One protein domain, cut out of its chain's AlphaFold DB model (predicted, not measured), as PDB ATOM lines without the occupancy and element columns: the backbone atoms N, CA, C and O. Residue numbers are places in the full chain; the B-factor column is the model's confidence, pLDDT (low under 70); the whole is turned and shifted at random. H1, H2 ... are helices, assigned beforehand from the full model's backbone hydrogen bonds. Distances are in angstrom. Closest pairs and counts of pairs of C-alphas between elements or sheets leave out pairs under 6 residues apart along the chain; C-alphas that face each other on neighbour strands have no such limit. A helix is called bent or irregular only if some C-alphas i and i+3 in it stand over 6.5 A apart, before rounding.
ATOM      1  N   ARG A 139     -60.775  20.276  24.922       90.62
ATOM      2  CA  ARG A 139     -60.540  20.332  23.471       90.62
ATOM      3  C   ARG A 139     -61.040  19.082  22.741       90.62
ATOM      4  O   ARG A 139     -61.627  19.211  21.678       90.62
ATOM      5  N   GLY A 140     -60.844  17.891  23.312       91.25
ATOM      6  CA  GLY A 140     -61.321  16.639  22.713       91.25
ATOM      7  C   GLY A 140     -62.848  16.545  22.661       91.25
ATOM      8  O   GLY A 140     -63.389  15.856  21.804       91.25
ATOM      9  N   VAL A 141     -63.538  17.260  23.553       91.75
ATOM     10  CA  VAL A 141     -64.995  17.426  23.509       91.75
ATOM     11  C   VAL A 141     -65.413  18.427  22.432       91.75
ATOM     12  O   VAL A 141     -66.345  18.154  21.683       91.75
ATOM     13  N   LEU A 142     -64.743  19.579  22.353       91.69
ATOM     14  CA  LEU A 142     -65.164  20.674  21.481       91.69
ATOM     15  C   LEU A 142     -64.794  20.499  20.009       91.69
ATOM     16  O   LEU A 142     -65.591  20.857  19.152       91.69
ATOM     17  N   GLN A 143     -63.599  19.981  19.719       91.56
ATOM     18  CA  GLN A 143     -63.070  19.863  18.359       91.56
ATOM     19  C   GLN A 143     -64.066  19.219  17.374       91.56
ATOM     20  O   GLN A 143     -64.378  19.874  16.383       91.56
ATOM     21  N   PRO A 144     -64.641  18.027  17.647       92.12
ATOM     22  CA  PRO A 144     -65.589  17.415  16.713       92.12
ATOM     23  C   PRO A 144     -66.871  18.240  16.538       92.12
ATOM     24  O   PRO A 144     -67.436  18.276  15.454       92.12
ATOM     25  N   LEU A 145     -67.323  18.942  17.583       92.31
ATOM     26  CA  LEU A 145     -68.523  19.782  17.509       92.31
ATOM     27  C   LEU A 145     -68.282  21.050  16.684       92.31
ATOM     28  O   LEU A 145     -69.183  21.523  15.999       92.31
ATOM     29  N   PHE A 146     -67.076  21.617  16.763       92.94
ATOM     30  CA  PHE A 146     -66.691  22.740  15.915       92.94
ATOM     31  C   PHE A 146     -66.525  22.312  14.461       92.94
ATOM     32  O   PHE A 146     -66.956  23.048  13.587       92.94
ATOM     33  N   GLU A 147     -65.953  21.138  14.199       92.44
ATOM     34  CA  GLU A 147     -65.840  20.585  12.842       92.44
ATOM     35  C   GLU A 147     -67.212  20.278  12.224       92.44
ATOM     36  O   GLU A 147     -67.397  20.463  11.027       92.44
ATOM     37  N   GLU A 148     -68.187  19.850  13.030       92.38
ATOM     38  CA  GLU A 148     -69.550  19.575  12.564       92.38
ATOM     39  C   GLU A 148     -70.346  20.854  12.252       92.38
ATOM     40  O   GLU A 148     -71.122  20.885  11.298       92.38
ATOM     41  N   LYS A 149     -70.202  21.900  13.078       90.19
ATOM     42  CA  LYS A 149     -71.125  23.056  13.083       90.19
ATOM     43  C   LYS A 149     -70.501  24.390  12.712       90.19
ATOM     44  O   LYS A 149     -71.216  25.382  12.588       90.19
ATOM     45  N   GLY A 150     -69.185  24.439  12.624       88.19
ATOM     46  CA  GLY A 150     -68.421  25.633  12.315       88.19
ATOM     47  C   GLY A 150     -67.443  25.374  11.180       88.19
ATOM     48  O   GLY A 150     -67.657  24.526  10.322       88.19
ATOM     49  N   ASP A 151     -66.358  26.136  11.197       90.88
ATOM     50  CA  ASP A 151     -65.220  25.971  10.293       90.88
ATOM     51  C   ASP A 151     -63.952  26.363  11.070       90.88
ATOM     52  O   ASP A 151     -63.418  27.475  10.901       90.88
ATOM     53  N   PRO A 152     -63.552  25.528  12.055       91.88
ATOM     54  CA  PRO A 152     -62.471  25.863  12.962       91.88
ATOM     55  C   PRO A 152     -61.165  25.959  12.183       91.88
ATOM     56  O   PRO A 152     -60.800  25.072  11.413       91.88
ATOM     57  N   LEU A 153     -60.420  27.034  12.429       91.81
ATOM     58  CA  LEU A 153     -59.113  27.212  11.814       91.81
ATOM     59  C   LEU A 153     -58.122  26.168  12.353       91.81
ATOM     60  O   LEU A 153     -58.156  25.851  13.550       91.81
ATOM     61  N   PRO A 154     -57.179  25.697  11.518       91.62
ATOM     62  CA  PRO A 154     -55.999  24.995  12.001       91.62
ATOM     63  C   PRO A 154     -55.242  25.854  13.021       91.62
ATOM     64  O   PRO A 154     -55.125  27.066  12.837       91.62
ATOM     65  N   ASP A 155     -54.661  25.229  14.050       90.31
ATOM     66  CA  ASP A 155     -53.978  25.950  15.140       90.31
ATOM     67  C   ASP A 155     -52.929  26.947  14.613       90.31
ATOM     68  O   ASP A 155     -52.861  28.079  15.082       90.31
ATOM     69  N   ALA A 156     -52.156  26.571  13.588       91.50
ATOM     70  CA  ALA A 156     -51.171  27.462  12.971       91.50
ATOM     71  C   ALA A 156     -51.811  28.745  12.413       91.50
ATOM     72  O   ALA A 156     -51.331  29.842  12.685       91.50
ATOM     73  N   GLN A 157     -52.924  28.614  11.685       91.75
ATOM     74  CA  GLN A 157     -53.641  29.760  11.123       91.75
ATOM     75  C   GLN A 157     -54.312  30.594  12.207       91.75
ATOM     76  O   GLN A 157     -54.329  31.817  12.089       91.75
ATOM     77  N   TRP A 158     -54.823  29.958  13.271       91.88
ATOM     78  CA  TRP A 158     -55.294  30.678  14.452       91.88
ATOM     79  C   TRP A 158     -54.182  31.615  14.906       91.88
ATOM     80  O   TRP A 158     -54.334  32.832  14.805       91.88
ATOM     81  N   PHE A 159     -53.042  31.067  15.335       89.69
ATOM     82  CA  PHE A 159     -51.966  31.848  15.941       89.69
ATOM     83  C   PHE A 159     -51.390  32.921  15.013       89.69
ATOM     84  O   PHE A 159     -51.062  33.997  15.501       89.69
ATOM     85  N   THR A 160     -51.328  32.686  13.699       89.44
ATOM     86  CA  THR A 160     -50.935  33.720  12.725       89.44
ATOM     87  C   THR A 160     -51.952  34.861  12.638       89.44
ATOM     88  O   THR A 160     -51.562  36.021  12.532       89.44
ATOM     89  N   ASN A 161     -53.248  34.560  12.723       86.50
ATOM     90  CA  ASN A 161     -54.312  35.566  12.690       86.50
ATOM     91  C   ASN A 161     -54.446  36.328  14.023       86.50
ATOM     92  O   ASN A 161     -55.145  37.346  14.095       86.50
ATOM     93  N   TRP A 162     -53.785  35.862  15.089       91.19
ATOM     94  CA  TRP A 162     -53.694  36.595  16.346       91.19
ATOM     95  C   TRP A 162     -52.546  37.588  16.345       91.19
ATOM     96  O   TRP A 162     -51.398  37.241  16.087       91.19
ATOM     97  N   ASN A 163     -52.825  38.798  16.817       90.94
ATOM     98  CA  ASN A 163     -51.780  39.707  17.259       90.94
ATOM     99  C   ASN A 163     -52.122  40.209  18.660       90.94
ATOM    100  O   ASN A 163     -53.070  40.975  18.839       90.94
ATOM    101  N   ALA A 164     -51.352  39.761  19.652       90.12
ATOM    102  CA  ALA A 164     -51.556  40.141  21.045       90.12
ATOM    103  C   ALA A 164     -51.222  41.618  21.313       90.12
ATOM    104  O   ALA A 164     -51.793  42.191  22.241       90.12
ATOM    105  N   ASN A 165     -50.352  42.216  20.492       93.75
ATOM    106  CA  ASN A 165     -49.803  43.559  20.679       93.75
ATOM    107  C   ASN A 165     -50.598  44.657  19.958       93.75
ATOM    108  O   ASN A 165     -50.275  45.830  20.111       93.75
ATOM    109  N   SER A 166     -51.608  44.308  19.155       93.50
ATOM    110  CA  SER A 166     -52.450  45.323  18.519       93.50
ATOM    111  C   SER A 166     -53.400  45.981  19.535       93.50
ATOM    112  O   SER A 166     -53.697  45.371  20.572       93.50
ATOM    113  N   PRO A 167     -53.961  47.161  19.209       96.88
ATOM    114  CA  PRO A 167     -55.047  47.774  19.971       96.88
ATOM    115  C   PRO A 167     -56.178  46.789  20.301       96.88
ATOM    116  O   PRO A 167     -56.410  45.805  19.585       96.88
ATOM    117  N   ILE A 168     -56.866  47.016  21.423       95.25
ATOM    118  CA  ILE A 168     -57.932  46.120  21.895       95.25
ATOM    119  C   ILE A 168     -59.107  46.095  20.918       95.25
ATOM    120  O   ILE A 168     -59.682  45.036  20.695       95.25
ATOM    121  N   GLU A 169     -59.391  47.220  20.283       95.94
ATOM    122  CA  GLU A 169     -60.422  47.440  19.276       95.94
ATOM    123  C   GLU A 169     -60.217  46.488  18.096       95.94
ATOM    124  O   GLU A 169     -61.116  45.721  17.761       95.94
ATOM    125  N   ASP A 170     -58.994  46.421  17.567       93.81
ATOM    126  CA  ASP A 170     -58.640  45.520  16.469       93.81
ATOM    127  C   ASP A 170     -58.751  44.042  16.870       93.81
ATOM    128  O   ASP A 170     -59.142  43.189  16.069       93.81
ATOM    129  N   ARG A 171     -58.400  43.708  18.120       94.25
ATOM    130  CA  ARG A 171     -58.530  42.335  18.638       94.25
ATOM    131  C   ARG A 171     -59.994  41.943  18.793       94.25
ATOM    132  O   ARG A 171     -60.354  40.821  18.441       94.25
ATOM    133  N   LEU A 172     -60.829  42.848  19.300       94.25
ATOM    134  CA  LEU A 172     -62.269  42.639  19.431       94.25
ATOM    135  C   LEU A 172     -62.929  42.503  18.063       94.25
ATOM    136  O   LEU A 172     -63.758  41.611  17.881       94.25
ATOM    137  N   GLU A 173     -62.530  43.333  17.103       93.88
ATOM    138  CA  GLU A 173     -63.040  43.255  15.742       93.88
ATOM    139  C   GLU A 173     -62.655  41.927  15.090       93.88
ATOM    140  O   GLU A 173     -63.518  41.250  14.538       93.88
ATOM    141  N   ARG A 174     -61.413  41.450  15.250       91.44
ATOM    142  CA  ARG A 174     -61.021  40.105  14.780       91.44
ATOM    143  C   ARG A 174     -61.775  38.979  15.483       91.44
ATOM    144  O   ARG A 174     -62.185  38.020  14.829       91.44
ATOM    145  N   MET A 175     -61.998  39.084  16.796       93.00
ATOM    146  CA  MET A 175     -62.817  38.116  17.537       93.00
ATOM    147  C   MET A 175     -64.227  38.020  16.961       93.00
ATOM    148  O   MET A 175     -64.705  36.916  16.713       93.00
ATOM    149  N   ARG A 176     -64.869  39.157  16.685       93.06
ATOM    150  CA  ARG A 176     -66.240  39.211  16.157       93.06
ATOM    151  C   ARG A 176     -66.334  38.800  14.690       93.06
ATOM    152  O   ARG A 176     -67.190  37.990  14.349       93.06
ATOM    153  N   SER A 177     -65.466  39.347  13.845       91.19
ATOM    154  CA  SER A 177     -65.505  39.152  12.391       91.19
ATOM    155  C   SER A 177     -65.013  37.773  11.957       91.19
ATOM    156  O   SER A 177     -65.512  37.239  10.975       91.19
ATOM    157  N   THR A 178     -64.051  37.182  12.675       89.44
ATOM    158  CA  THR A 178     -63.390  35.936  12.253       89.44
ATOM    159  C   THR A 178     -63.673  34.779  13.206       89.44
ATOM    160  O   THR A 178     -64.162  33.734  12.781       89.44
ATOM    161  N   PHE A 179     -63.371  34.929  14.499       91.38
ATOM    162  CA  PHE A 179     -63.377  33.788  15.421       91.38
ATOM    163  C   PHE A 179     -64.793  33.372  15.841       91.38
ATOM    164  O   PHE A 179     -65.150  32.205  15.707       91.38
ATOM    165  N   TYR A 180     -65.644  34.292  16.290       91.25
ATOM    166  CA  TYR A 180     -66.988  33.948  16.772       91.25
ATOM    167  C   TYR A 180     -67.890  33.356  15.689       91.25
ATOM    168  O   TYR A 180     -68.747  32.537  16.005       91.25
ATOM    169  N   GLN A 181     -67.667  33.707  14.421       89.75
ATOM    170  CA  GLN A 181     -68.388  33.095  13.303       89.75
ATOM    171  C   GLN A 181     -67.988  31.629  13.082       89.75
ATOM    172  O   GLN A 181     -68.817  30.816  12.687       89.75
ATOM    173  N   ARG A 182     -66.726  31.280  13.361       91.88
ATOM    174  CA  ARG A 182     -66.153  29.945  13.122       91.88
ATOM    175  C   ARG A 182     -66.280  28.994  14.310       91.88
ATOM    176  O   ARG A 182     -66.262  27.781  14.116       91.88
ATOM    177  N   TYR A 183     -66.405  29.531  15.524       93.00
ATOM    178  CA  TYR A 183     -66.474  28.778  16.778       93.00
ATOM    179  C   TYR A 183     -67.821  29.016  17.487       93.00
ATOM    180  O   TYR A 183     -67.884  29.791  18.447       93.00
ATOM    181  N   PRO A 184     -68.914  28.374  17.030       91.38
ATOM    182  CA  PRO A 184     -70.238  28.547  17.626       91.38
ATOM    183  C   PRO A 184     -70.313  28.010  19.065       91.38
ATOM    184  O   PRO A 184     -69.501  27.201  19.506       91.38
ATOM    185  N   LEU A 185     -71.329  28.418  19.827       92.00
ATOM    186  CA  LEU A 185     -71.532  27.929  21.195       92.00
ATOM    187  C   LEU A 185     -72.042  26.476  21.201       92.00
ATOM    188  O   LEU A 185     -73.243  26.229  21.149       92.00
ATOM    189  N   VAL A 186     -71.130  25.508  21.315       92.06
ATOM    190  CA  VAL A 186     -71.453  24.066  21.236       92.06
ATOM    191  C   VAL A 186     -71.553  23.355  22.593       92.06
ATOM    192  O   VAL A 186     -72.117  22.266  22.696       92.06
ATOM    193  N   MET A 187     -71.036  23.954  23.671       91.31
ATOM    194  CA  MET A 187     -70.896  23.246  24.953       91.31
ATOM    195  C   MET A 187     -72.242  22.900  25.605       91.31
ATOM    196  O   MET A 187     -72.416  21.804  26.138       91.31
ATOM    197  N   ALA A 188     -73.215  23.814  25.542       90.31
ATOM    198  CA  ALA A 188     -74.553  23.579  26.087       90.31
ATOM    199  C   ALA A 188     -75.234  22.374  25.420       90.31
ATOM    200  O   ALA A 188     -75.916  21.587  26.074       90.31
ATOM    201  N   GLU A 189     -75.015  22.195  24.120       85.88
ATOM    202  CA  GLU A 189     -75.546  21.060  23.382       85.88
ATOM    203  C   GLU A 189     -74.872  19.748  23.766       85.88
ATOM    204  O   GLU A 189     -75.567  18.762  24.017       85.88
ATOM    205  N   TRP A 190     -73.545  19.747  23.891       89.69
ATOM    206  CA  TRP A 190     -72.820  18.570  24.354       89.69
ATOM    207  C   TRP A 190     -73.344  18.077  25.707       89.69
ATOM    208  O   TRP A 190     -73.587  16.880  25.879       89.69
ATOM    209  N   PHE A 191     -73.589  18.996  26.648       90.38
ATOM    210  CA  PHE A 191     -74.181  18.651  27.940       90.38
ATOM    211  C   PHE A 191     -75.572  18.031  27.794       90.38
ATOM    212  O   PHE A 191     -75.833  17.006  28.426       90.38
ATOM    213  N   ARG A 192     -76.447  18.587  26.941       87.19
ATOM    214  CA  ARG A 192     -77.779  18.009  26.682       87.19
ATOM    215  C   ARG A 192     -77.680  16.570  26.178       87.19
ATOM    216  O   ARG A 192     -78.343  15.695  26.730       87.19
ATOM    217  N   LEU A 193     -76.815  16.311  25.197       84.38
ATOM    218  CA  LEU A 193     -76.628  14.975  24.623       84.38
ATOM    219  C   LEU A 193     -76.076  13.982  25.653       84.38
ATOM    220  O   LEU A 193     -76.585  12.869  25.786       84.38
ATOM    221  N   LYS A 194     -75.059  14.374  26.428       83.31
ATOM    222  CA  LYS A 194     -74.447  13.483  27.424       83.31
ATOM    223  C   LYS A 194     -75.366  13.172  28.598       83.31
ATOM    224  O   LYS A 194     -75.413  12.021  29.027       83.31
ATOM    225  N   ILE A 195     -76.097  14.159  29.111       77.75
ATOM    226  CA  ILE A 195     -77.022  13.955  30.232       77.75
ATOM    227  C   ILE A 195     -78.188  13.057  29.804       77.75
ATOM    228  O   ILE A 195     -78.525  12.124  30.529       77.75
ATOM    229  N   TYR A 196     -78.746  13.280  28.610       68.50
ATOM    230  CA  TYR A 196     -79.855  12.487  28.077       68.50
ATOM    231  C   TYR A 196     -79.486  11.008  27.859       68.50
ATOM    232  O   TYR A 196     -80.223  10.105  28.244       68.50
ATOM    233  N   ILE A 197     -78.302  10.730  27.309       66.75
ATOM    234  CA  ILE A 197     -77.831   9.347  27.119       66.75
ATOM    235  C   ILE A 197     -77.600   8.652  28.470       66.75
ATOM    236  O   ILE A 197     -77.914   7.468  28.638       66.75
ATOM    237  N   ASN A 198     -77.079   9.384  29.455       62.59
ATOM    238  CA  ASN A 198     -76.854   8.846  30.791       62.59
ATOM    239  C   ASN A 198     -78.171   8.569  31.534       62.59
ATOM    240  O   ASN A 198     -78.253   7.546  32.212       62.59
ATOM    241  N   SER A 199     -79.210   9.399  31.381       61.62
ATOM    242  CA  SER A 199     -80.516   9.144  32.008       61.62
ATOM    243  C   SER A 199     -81.200   7.897  31.437       61.62
ATOM    244  O   SER A 199     -81.699   7.079  32.207       61.62
ATOM    245  N   ILE A 200     -81.130   7.671  30.120       59.88
ATOM    246  CA  ILE A 200     -81.629   6.438  29.483       59.88
ATOM    247  C   ILE A 200     -80.851   5.211  29.972       59.88
ATOM    248  O   ILE A 200     -81.437   4.181  30.305       59.88
ATOM    249  N   SER A 201     -79.524   5.323  30.063       55.38
ATOM    250  CA  SER A 201     -78.661   4.227  30.521       55.38
ATOM    251  C   SER A 201     -78.928   3.837  31.980       55.38
ATOM    252  O   SER A 201     -78.862   2.658  32.325       55.38
TER     253      SER A 201
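AT A GLANCE: This is residues 139 to 201 of the 211 residues of the protein "PI3K/PI4K domain-containing protein" of Angiostrongylus cantonensis (UniProt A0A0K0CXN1). The printed part is an open loop of helices with a straight helical arm: from H1 the backbone runs out through H2, turns at residues 162 to 167, and comes back along H3 to the neighbourhood of H1, where H4 sets out away from the loop. H1 lies crosswise where the loop comes back on itself, H2 and H3 make the two sides of the far part, residues 191 to 201 of H4 stick out at one end of the long axis, and residues 164 to 170, of which 168 to 170 belong to H3, stick out at the other. No two of the helices clearly touch. The printed part has 63 residues with four named helices, H1, H2, H3 and H4 in that order, and no named strand; its class is all helix. It is loose, with a radius of gyration of the C-alphas of 15.3 A, and it spans 50 by 21 by 16 A, the arm making much of the length.

HOW THE PARTS SIT: The printed part begins with H1, residues 139 to 149, and a tight link of 5 residues joins it to H2, residues 155 to 161; these two are apart. A short link of 6 residues joins H2 to H3, residues 168 to 182. H2 and H3 are near each other, with 6 pairs of C-alphas within 10 A, and their closest C-alphas are 8.4 A apart. H3 comes back to H1: the two are close but not clearly touching, and their closest C-alphas, those of Phe 146 and Arg 182, are 7.7 A apart. H1 and H3 run the same way at a steep tilt of 69.9 degrees, only just short of about perpendicular. A tight link of 4 residues joins H3 to H4, residues 187 to 201, and H3 and H4 are apart. H4 is close but not clearly touching to H1, with the C-alphas of Leu 142 and Met 187 the closest at 7.2 A. The lines of H1 and H4 are about perpendicular, at 76 degrees. H2 and H4 are apart. In H2 and H4 every O i to N i+4 pair is within hydrogen-bond range, while in H1 5 of 7 and in H3 8 of 11 are.

IN THESE COORDINATES: H1 begins at C-alpha 139, at (-60.540, 20.332, 23.471), and measures 15.1 A from first to last C-alpha. It is irregular, but only just: C-alphas 141 and 144 are 6.8 A apart. H2, of 7 residues, measures 9.9 A from C-alpha 155 to C-alpha 161. H3, of 15 residues, measures 20.2 A and ends at C-alpha 182, at (-66.153, 29.945, 13.122). It too is irregular, but only just: C-alphas 177 and 180 are 7.0 A apart. H4, also of 15 residues, measures 21.3 A and ends at C-alpha 201, at (-78.661, 4.227, 30.521).

THE WHOLE: The two C-alphas farthest apart are those of Pro 167 and Ser 201, at 50.6 A, while the first and last printed C-alphas, those of Arg 139 and Ser 201, are 25.2 A apart. Without the stretches that stand free, residues 164 to 170 and 191 to 201, the body has 45 residues and spans 30 by 19 by 13 A. The printed part has no cut, and no link is long. The mean pLDDT of the printed part is 88.3; residues 196 to 201, in H4, are under 70, and the mean over H4 is 77.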